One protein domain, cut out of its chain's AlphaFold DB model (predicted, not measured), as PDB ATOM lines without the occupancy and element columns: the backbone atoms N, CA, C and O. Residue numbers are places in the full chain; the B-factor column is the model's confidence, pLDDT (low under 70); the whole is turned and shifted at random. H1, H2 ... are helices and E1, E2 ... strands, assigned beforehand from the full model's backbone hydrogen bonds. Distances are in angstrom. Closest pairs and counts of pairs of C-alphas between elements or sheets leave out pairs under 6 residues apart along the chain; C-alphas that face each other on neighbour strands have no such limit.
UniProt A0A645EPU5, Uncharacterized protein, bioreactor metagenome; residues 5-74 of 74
ATOM      1  N   ASP A   5     218.237 228.567 390.117       92.38
ATOM      2  CA  ASP A   5     217.833 229.764 390.835       92.38
ATOM      3  C   ASP A   5     216.340 229.706 391.156       92.38
ATOM      4  O   ASP A   5     215.528 229.226 390.361       92.38
ATOM      5  N   TYR A   6     215.995 230.155 392.355       94.50
ATOM      6  CA  TYR A   6     214.617 230.305 392.798       94.50
ATOM      7  C   TYR A   6     214.442 231.751 393.211       94.50
ATOM      8  O   TYR A   6     215.106 232.207 394.145       94.50
ATOM      9  N   ASN A   7     213.536 232.458 392.549       93.62
ATOM     10  CA  ASN A   7     213.282 233.852 392.862       93.62
ATOM     11  C   ASN A   7     211.781 234.143 392.917       93.62
ATOM     12  O   ASN A   7     210.946 233.365 392.456       93.62
ATOM     13  N   ILE A   8     211.445 235.266 393.542       96.06
ATOM     14  CA  ILE A   8     210.097 235.819 393.534       96.06
ATOM     15  C   ILE A   8     210.206 237.178 392.859       96.06
ATOM     16  O   ILE A   8     210.877 238.075 393.372       96.06
ATOM     17  N   THR A   9     209.560 237.321 391.707       94.75
ATOM     18  CA  THR A   9     209.547 238.561 390.934       94.75
ATOM     19  C   THR A   9     208.204 239.252 391.124       94.75
ATOM     20  O   THR A   9     207.163 238.729 390.730       94.75
ATOM     21  N   THR A  10     208.225 240.442 391.723       96.12
ATOM     22  CA  THR A  10     207.040 241.293 391.872       96.12
ATOM     23  C   THR A  10     207.153 242.491 390.941       96.12
ATOM     24  O   THR A  10     208.155 243.204 390.967       96.12
ATOM     25  N   PHE A  11     206.123 242.733 390.135       95.88
ATOM     26  CA  PHE A  11     206.046 243.883 389.237       95.88
ATOM     27  C   PHE A  11     204.634 244.472 389.229       95.88
ATOM     28  O   PHE A  11     203.665 243.818 389.612       95.88
ATOM     29  N   THR A  12     204.514 245.726 388.806       97.31
ATOM     30  CA  THR A  12     203.228 246.416 388.663       97.31
ATOM     31  C   THR A  12     202.956 246.631 387.184       97.31
ATOM     32  O   THR A  12     203.831 247.121 386.472       97.31
ATOM     33  N   ASP A  13     201.770 246.242 386.722       94.12
ATOM     34  CA  ASP A  13     201.367 246.431 385.328       94.12
ATOM     35  C   ASP A  13     200.899 247.870 385.033       94.12
ATOM     36  O   ASP A  13     200.750 248.710 385.928       94.12
ATOM     37  N   ASP A  14     200.613 248.146 383.761       96.44
ATOM     38  CA  ASP A  14     200.127 249.453 383.300       96.44
ATOM     39  C   ASP A  14     198.746 249.827 383.876       96.44
ATOM     40  O   ASP A  14     198.371 251.001 383.906       96.44
ATOM     41  N   SER A  15     197.992 248.840 384.372       96.38
ATOM     42  CA  SER A  15     196.705 249.020 385.057       96.38
ATOM     43  C   SER A  15     196.856 249.202 386.573       96.38
ATOM     44  O   SER A  15     195.852 249.298 387.280       96.38
ATOM     45  N   ARG A  16     198.093 249.311 387.080       93.44
ATOM     46  CA  ARG A  16     198.444 249.432 388.505       93.44
ATOM     47  C   ARG A  16     198.079 248.217 389.354       93.44
ATOM     48  O   ARG A  16     197.968 248.337 390.575       93.44
ATOM     49  N   HIS A  17     197.919 247.050 388.746       96.88
ATOM     50  CA  HIS A  17     197.818 245.811 389.498       96.88
ATOM     51  C   HIS A  17     199.213 245.260 389.782       96.88
ATOM     52  O   HIS A  17     200.073 245.197 388.903       96.88
ATOM     53  N   THR A  18     199.439 244.874 391.037       97.06
ATOM     54  CA  THR A  18     200.676 244.215 391.453       97.06
ATOM     55  C   THR A  18     200.559 242.722 391.206       97.06
ATOM     56  O   THR A  18     199.639 242.074 391.703       97.06
ATOM     57  N   HIS A  19     201.533 242.186 390.487       96.81
ATOM     58  CA  HIS A  19     201.678 240.769 390.197       96.81
ATOM     59  C   HIS A  19     202.913 240.237 390.902       96.81
ATOM     60  O   HIS A  19     203.946 240.905 390.947       96.81
ATOM     61  N   THR A  20     202.810 239.020 391.423       97.31
ATOM     62  CA  THR A  20     203.931 238.293 392.015       97.31
ATOM     63  C   THR A  20     204.037 236.945 391.329       97.31
ATOM     64  O   THR A  20     203.056 236.206 391.261       97.31
ATOM     65  N   ILE A  21     205.226 236.639 390.819       96.25
ATOM     66  CA  ILE A  21     205.538 235.386 390.140       96.25
ATOM     67  C   ILE A  21     206.624 234.671 390.938       96.25
ATOM     68  O   ILE A  21     207.644 235.267 391.277       96.25
ATOM     69  N   GLU A  22     206.401 233.393 391.226       96.62
ATOM     70  CA  GLU A  22     207.427 232.494 391.751       96.62
ATOM     71  C   GLU A  22     208.152 231.843 390.568       96.62
ATOM     72  O   GLU A  22     207.543 231.089 389.803       96.62
ATOM     73  N   CYS A  23     209.440 232.140 390.400       94.25
ATOM     74  CA  CYS A  23     210.241 231.601 389.307       94.25
ATOM     75  C   CYS A  23     211.189 230.509 389.801       94.25
ATOM     76  O   CYS A  23     211.691 230.513 390.928       94.25
ATOM     77  N   ASN A  24     211.444 229.561 388.907       94.88
ATOM     78  CA  ASN A  24     212.326 228.431 389.138       94.88
ATOM     79  C   ASN A  24     213.127 228.178 387.861       94.88
ATOM     80  O   ASN A  24     212.652 227.518 386.934       94.88
ATOM     81  N   GLU A  25     214.328 228.735 387.818       92.81
ATOM     82  CA  GLU A  25     215.176 228.780 386.636       92.81
ATOM     83  C   GLU A  25     216.295 227.751 386.744       92.81
ATOM     84  O   GLU A  25     216.896 227.557 387.803       92.81
ATOM     85  N   ARG A  26     216.603 227.079 385.633       92.44
ATOM     86  CA  ARG A  26     217.738 226.162 385.542       92.44
ATOM     87  C   ARG A  26     218.653 226.602 384.417       92.44
ATOM     88  O   ARG A  26     218.236 226.680 383.267       92.44
ATOM     89  N   TYR A  27     219.911 226.803 384.768       92.25
ATOM     90  CA  TYR A  27     220.963 227.145 383.833       92.25
ATOM     91  C   TYR A  27     221.685 225.873 383.402       92.25
ATOM     92  O   TYR A  27     221.832 224.927 384.179       92.25
ATOM     93  N   TYR A  28     222.137 225.859 382.155       92.81
ATOM     94  CA  TYR A  28     222.969 224.795 381.621       92.81
ATOM     95  C   TYR A  28     224.242 225.401 381.061       92.81
ATOM     96  O   TYR A  28     224.203 226.405 380.355       92.81
ATOM     97  N   VAL A  29     225.369 224.758 381.341       92.19
ATOM     98  CA  VAL A  29     226.625 225.045 380.641       92.19
ATOM     99  C   VAL A  29     226.683 224.259 379.324       92.19
ATOM    100  O   VAL A  29     226.068 223.188 379.237       92.19
ATOM    101  N   PRO A  30     227.448 224.717 378.310       94.19
ATOM    102  CA  PRO A  30     227.509 224.064 376.997       94.19
ATOM    103  C   PRO A  30     227.776 222.551 377.056       94.19
ATOM    104  O   PRO A  30     227.156 221.763 376.340       94.19
ATOM    105  N   CYS A  31     228.672 222.115 377.946       94.06
ATOM    106  CA  CYS A  31     229.008 220.702 378.095       94.06
ATOM    107  C   CYS A  31     227.879 219.874 378.734       94.06
ATOM    108  O   CYS A  31     227.653 218.740 378.312       94.06
ATOM    109  N   GLU A  32     227.145 220.431 379.704       94.81
ATOM    110  CA  GLU A  32     226.038 219.745 380.385       94.81
ATOM    111  C   GLU A  32     224.869 219.529 379.422       94.81
ATOM    112  O   GLU A  32     224.369 218.409 379.313       94.81
ATOM    113  N   ILE A  33     224.471 220.569 378.676       95.75
ATOM    114  CA  ILE A  33     223.360 220.450 377.725       95.75
ATOM    115  C   ILE A  33     223.704 219.499 376.574       95.75
ATOM    116  O   ILE A  33     222.879 218.669 376.196       95.75
ATOM    117  N   THR A  34     224.948 219.539 376.081       96.88
ATOM    118  CA  THR A  34     225.424 218.607 375.047       96.88
ATOM    119  C   THR A  34     225.351 217.162 375.528       96.88
ATOM    120  O   THR A  34     224.860 216.292 374.810       96.88
ATOM    121  N   TRP A  35     225.829 216.890 376.746       96.56
ATOM    122  CA  TRP A  35     225.787 215.547 377.319       96.56
ATOM    123  C   TRP A  35     224.349 215.059 377.513       96.56
ATOM    124  O   TRP A  35     224.030 213.934 377.124       96.56
ATOM    125  N   LEU A  36     223.472 215.914 378.048       96.12
ATOM    126  CA  LEU A  36     222.064 215.588 378.256       96.12
ATOM    127  C   LEU A  36     221.384 215.214 376.933       96.12
ATOM    128  O   LEU A  36     220.763 214.156 376.846       96.12
ATOM    129  N   LEU A  37     221.549 216.025 375.887       97.25
ATOM    130  CA  LEU A  37     220.955 215.761 374.574       97.25
ATOM    131  C   LEU A  37     221.503 214.475 373.944       97.25
ATOM    132  O   LEU A  37     220.729 213.640 373.477       97.25
ATOM    133  N   LYS A  38     222.815 214.234 374.021       96.50
ATOM    134  CA  LYS A  38     223.405 212.966 373.563       96.50
ATOM    135  C   LYS A  38     222.860 211.758 374.324       96.50
ATOM    136  O   LYS A  38     222.579 210.733 373.710       96.50
ATOM    137  N   SER A  39     222.645 211.876 375.636       97.00
ATOM    138  CA  SER A  39     222.050 210.799 376.445       97.00
ATOM    139  C   SER A  39     220.613 210.452 376.030       97.00
ATOM    140  O   SER A  39     220.176 209.317 376.205       97.00
ATOM    141  N   LEU A  40     219.898 211.409 375.428       97.06
ATOM    142  CA  LEU A  40     218.545 211.241 374.891       97.06
ATOM    143  C   LEU A  40     218.532 210.712 373.442       97.06
ATOM    144  O   LEU A  40     217.458 210.511 372.869       97.06
ATOM    145  N   GLY A  41     219.709 210.464 372.856       97.25
ATOM    146  CA  GLY A  41     219.875 209.894 371.519       97.25
ATOM    147  C   GLY A  41     219.978 210.916 370.387       97.25
ATOM    148  O   GLY A  41     219.775 210.537 369.241       97.25
ATOM    149  N   PHE A  42     220.270 212.186 370.681       97.88
ATOM    150  CA  PHE A  42     220.622 213.163 369.648       97.88
ATOM    151  C   PHE A  42     222.081 212.975 369.219       97.88
ATOM    152  O   PHE A  42     222.979 212.893 370.061       97.88
ATOM    153  N   HIS A  43     222.321 212.907 367.911       94.88
ATOM    154  CA  HIS A  43     223.641 212.612 367.352       94.88
ATOM    155  C   HIS A  43     224.451 213.886 367.110       94.88
ATOM    156  O   HIS A  43     225.638 213.936 367.448       94.88
ATOM    157  N   THR A  44     223.794 214.927 366.599       96.75
ATOM    158  CA  THR A  44     224.399 216.237 366.334       96.75
ATOM    159  C   THR A  44     223.852 217.244 367.333       96.75
ATOM    160  O   THR A  44     222.644 217.297 367.559       96.75
ATOM    161  N   VAL A  45     224.738 218.028 367.947       97.56
ATOM    162  CA  VAL A  45     224.382 219.125 368.853       97.56
ATOM    163  C   VAL A  45     225.308 220.291 368.547       97.56
ATOM    164  O   VAL A  45     226.505 220.205 368.817       97.56
ATOM    165  N   ASP A  46     224.737 221.363 368.014       97.38
ATOM    166  CA  ASP A  46     225.434 222.609 367.717       97.38
ATOM    167  C   ASP A  46     224.967 223.705 368.678       97.38
ATOM    168  O   ASP A  46     223.791 223.760 369.056       97.38
ATOM    169  N   ILE A  47     225.894 224.574 369.084       97.25
ATOM    170  CA  ILE A  47     225.637 225.652 370.041       97.25
ATOM    171  C   ILE A  47     226.143 226.974 369.466       97.25
ATOM    172  O   ILE A  47     227.303 227.088 369.071       97.25
ATOM    173  N   PHE A  48     225.263 227.968 369.472       97.06
ATOM    174  CA  PHE A  48     225.469 229.314 368.943       97.06
ATOM    175  C   PHE A  48     225.054 230.360 369.986       97.06
ATOM    176  O   PHE A  48     224.376 230.029 370.964       97.06
ATOM    177  N   GLY A  49     225.438 231.618 369.784       95.88
ATOM    178  CA  GLY A  49     224.943 232.732 370.595       95.88
ATOM    179  C   GLY A  49     223.469 233.012 370.290       95.88
ATOM    180  O   GLY A  49     223.077 233.116 369.124       95.88
ATOM    181  N   ALA A  50     222.618 233.118 371.315       95.06
ATOM    182  CA  ALA A  50     221.217 233.483 371.116       95.06
ATOM    183  C   ALA A  50     221.047 235.006 371.140       95.06
ATOM    184  O   ALA A  50     221.176 235.657 372.175       95.06
ATOM    185  N   ARG A  51     220.701 235.576 369.983       91.50
ATOM    186  CA  ARG A  51     220.312 236.983 369.859       91.50
ATOM    187  C   ARG A  51     218.797 237.092 369.760       91.50
ATOM    188  O   ARG A  51     218.195 236.594 368.807       91.50
ATOM    189  N   LEU A  52     218.177 237.748 370.741       87.44
ATOM    190  CA  LEU A  52     216.724 237.914 370.811       87.44
ATOM    191  C   LEU A  52     216.177 238.553 369.526       87.44
ATOM    192  O   LEU A  52     216.562 239.656 369.146       87.44
ATOM    193  N   GLY A  53     215.274 237.837 368.849       89.44
ATOM    194  CA  GLY A  53     214.665 238.270 367.588       89.44
ATOM    195  C   GLY A  53     215.531 238.076 366.335       89.44
ATOM    196  O   GLY A  53     215.052 238.348 365.237       89.44
ATOM    197  N   ALA A  54     216.764 237.580 366.469       93.19
ATOM    198  CA  ALA A  54     217.722 237.408 365.375       93.19
ATOM    199  C   ALA A  54     218.541 236.111 365.527       93.19
ATOM    200  O   ALA A  54     219.766 236.123 365.477       93.19
ATOM    201  N   PHE A  55     217.867 234.978 365.736       92.94
ATOM    202  CA  PHE A  55     218.531 233.681 365.884       92.94
ATOM    203  C   PHE A  55     219.281 233.282 364.606       92.94
ATOM    204  O   PHE A  55     218.688 233.229 363.527       92.94
ATOM    205  N   SER A  56     220.568 232.960 364.737       94.38
ATOM    206  CA  SER A  56     221.443 232.607 363.618       94.38
ATOM    207  C   SER A  56     222.393 231.468 363.987       94.38
ATOM    208  O   SER A  56     222.793 231.324 365.138       94.38
ATOM    209  N   ARG A  57     222.778 230.668 362.987       95.69
ATOM    210  CA  ARG A  57     223.860 229.669 363.097       95.69
ATOM    211  C   ARG A  57     225.240 230.255 362.790       95.69
ATOM    212  O   ARG A  57     226.245 229.566 362.900       95.69
ATOM    213  N   GLU A  58     225.286 231.502 362.341       96.12
ATOM    214  CA  GLU A  58     226.534 232.197 362.016       96.12
ATOM    215  C   GLU A  58     227.141 232.869 363.254       96.12
ATOM    216  O   GLU A  58     228.331 233.175 363.282       96.12
ATOM    217  N   ASP A  59     226.334 233.053 364.299       94.88
ATOM    218  CA  ASP A  59     226.745 233.684 365.543       94.88
ATOM    219  C   ASP A  59     227.375 232.649 366.481       94.88
ATOM    220  O   ASP A  59     226.694 231.930 367.213       94.88
ATOM    221  N   ALA A  60     228.703 232.549 366.446       95.31
ATOM    222  CA  ALA A  60     229.446 231.698 367.369       95.31
ATOM    223  C   ALA A  60     229.208 232.125 368.825       95.31
ATOM    224  O   ALA A  60     229.183 233.316 369.127       95.31
ATOM    225  N   LEU A  61     229.077 231.142 369.720       95.06
ATOM    226  CA  LEU A  61     228.895 231.400 371.145       95.06
ATOM    227  C   LEU A  61     230.122 232.110 371.738       95.06
ATOM    228  O   LEU A  61     231.242 231.595 371.664       95.06
ATOM    229  N   ALA A  62     229.896 233.247 372.388       93.81
ATOM    230  CA  ALA A  62     230.887 234.017 373.124       93.81
ATOM    231  C   ALA A  62     230.605 234.000 374.636       93.81
ATOM    232  O   ALA A  62     229.501 233.724 375.094       93.81
ATOM    233  N   THR A  63     231.612 234.326 375.450       91.81
ATOM    234  CA  THR A  63     231.467 234.379 376.921       91.81
ATOM    235  C   THR A  63     230.601 235.540 377.408       91.81
ATOM    236  O   THR A  63     230.241 235.588 378.580       91.81
ATOM    237  N   GLU A  64     230.338 236.503 376.528       91.75
ATOM    238  CA  GLU A  64     229.467 237.655 376.758       91.75
ATOM    239  C   GLU A  64     228.003 237.380 376.393       91.75
ATOM    240  O   GLU A  64     227.133 238.171 376.756       91.75
ATOM    241  N   ASP A  65     227.716 236.254 375.728       91.19
ATOM    242  CA  ASP A  65     226.346 235.853 375.435       91.19
ATOM    243  C   ASP A  65     225.640 235.402 376.717       91.19
ATOM    244  O   ASP A  65     226.124 234.546 377.462       91.19
ATOM    245  N   TYR A  66     224.462 235.974 376.960       89.25
ATOM    246  CA  TYR A  66     223.619 235.601 378.095       89.25
ATOM    247  C   TYR A  66     222.880 234.275 377.853       89.25
ATOM    248  O   TYR A  66     222.722 233.468 378.768       89.25
ATOM    249  N   GLU A  67     222.460 234.030 376.610       93.44
ATOM    250  CA  GLU A  67     221.683 232.860 376.204       93.44
ATOM    251  C   GLU A  67     222.390 232.081 375.089       93.44
ATOM    252  O   GLU A  67     223.120 232.634 374.265       93.44
ATOM    253  N   MET A  68     222.118 230.777 375.030       95.19
ATOM    254  CA  MET A  68     222.636 229.882 373.996       95.19
ATOM    255  C   MET A  68     221.511 229.409 373.080       95.19
ATOM    256  O   MET A  68     220.477 228.930 373.549       95.19
ATOM    257  N   LEU A  69     221.746 229.447 371.771       96.44
ATOM    258  CA  LEU A  69     220.922 228.767 370.780       96.44
ATOM    259  C   LEU A  69     221.471 227.353 370.584       96.44
ATOM    260  O   LEU A  69     222.527 227.165 369.983       96.44
ATOM    261  N   VAL A  70     220.746 226.356 371.088       96.88
ATOM    262  CA  VAL A  70     221.117 224.941 370.962       96.88
ATOM    263  C   VAL A  70     220.254 224.281 369.896       96.88
ATOM    264  O   VAL A  70     219.026 224.293 369.986       96.88
ATOM    265  N   ILE A  71     220.893 223.681 368.896       96.56
ATOM    266  CA  ILE A  71     220.226 222.964 367.807       96.56
ATOM    267  C   ILE A  71     220.679 221.511 367.854       96.56
ATOM    268  O   ILE A  71     221.873 221.230 367.788       96.56
ATOM    269  N   ALA A  72     219.727 220.588 367.962       97.38
ATOM    270  CA  ALA A  72     220.012 219.164 368.051       97.38
ATOM    271  C   ALA A  72     219.267 218.370 366.977       97.38
ATOM    272  O   ALA A  72     218.094 218.626 366.704       97.38
ATOM    273  N   GLU A  73     219.948 217.384 366.402       96.69
ATOM    274  CA  GLU A  73     219.403 216.450 365.415       96.69
ATOM    275  C   GLU A  73     219.458 215.022 365.964       96.69
ATOM    276  O   GLU A  73     220.445 214.620 366.591       96.69
ATOM    277  N   LYS A  74     218.365 214.281 365.773       90.94
ATOM    278  CA  LYS A  74     218.206 212.900 366.229       90.94
ATOM    279  C   LYS A  74     218.549 211.916 365.128       90.94
ATOM    280  O   LYS A  74     218.296 212.219 363.952       90.94
TER     281      LYS A  74
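AT A GLANCE: This is residues 5 to 74 of the 74 residues of an uncharacterized protein of bioreactor metagenome (UniProt A0A645EPU5). A long hairpin arm, E1 and E2, reaches from a small body where H1 packs on a second hairpin, E3 and E4. The printed part has 70 residues, one named helix and four named strands, in order E1, E2, H1, E3, E4, mixed in class, both sheets antiparallel. It is only just loose, close to extended, radius of gyration of the C-alphas 16.6 A, spanning 49 by 26 by 22 A.

HOW THE PARTS SIT: Look at E1, residues 5 to 12, and E2, residues 18 to 26: N 9 and O 21 are within hydrogen-bond range, 2.8 A. In E3, residues 44 to 49, N 46 is 2.9 A from O 71 of E4, residues 68 to 73. In H1, residues 30 to 39, every O i to N i+4 pair is within hydrogen-bond range. The closest C-alphas of H1 and E3, 34 and 45, are 6.3 A apart. E1 and E2 are apart from E3 and E4.

IN THESE COORDINATES: Find C-alpha 5 at (217.833, 229.764, 390.835), where E1 begins; E2 runs 25.5 A. E4 ends at C-alpha 73, (219.403, 216.450, 365.415).

THE WHOLE: The printed part has no cut; the E3 to E4 link is long. No printed residue is under 70 in pLDDT.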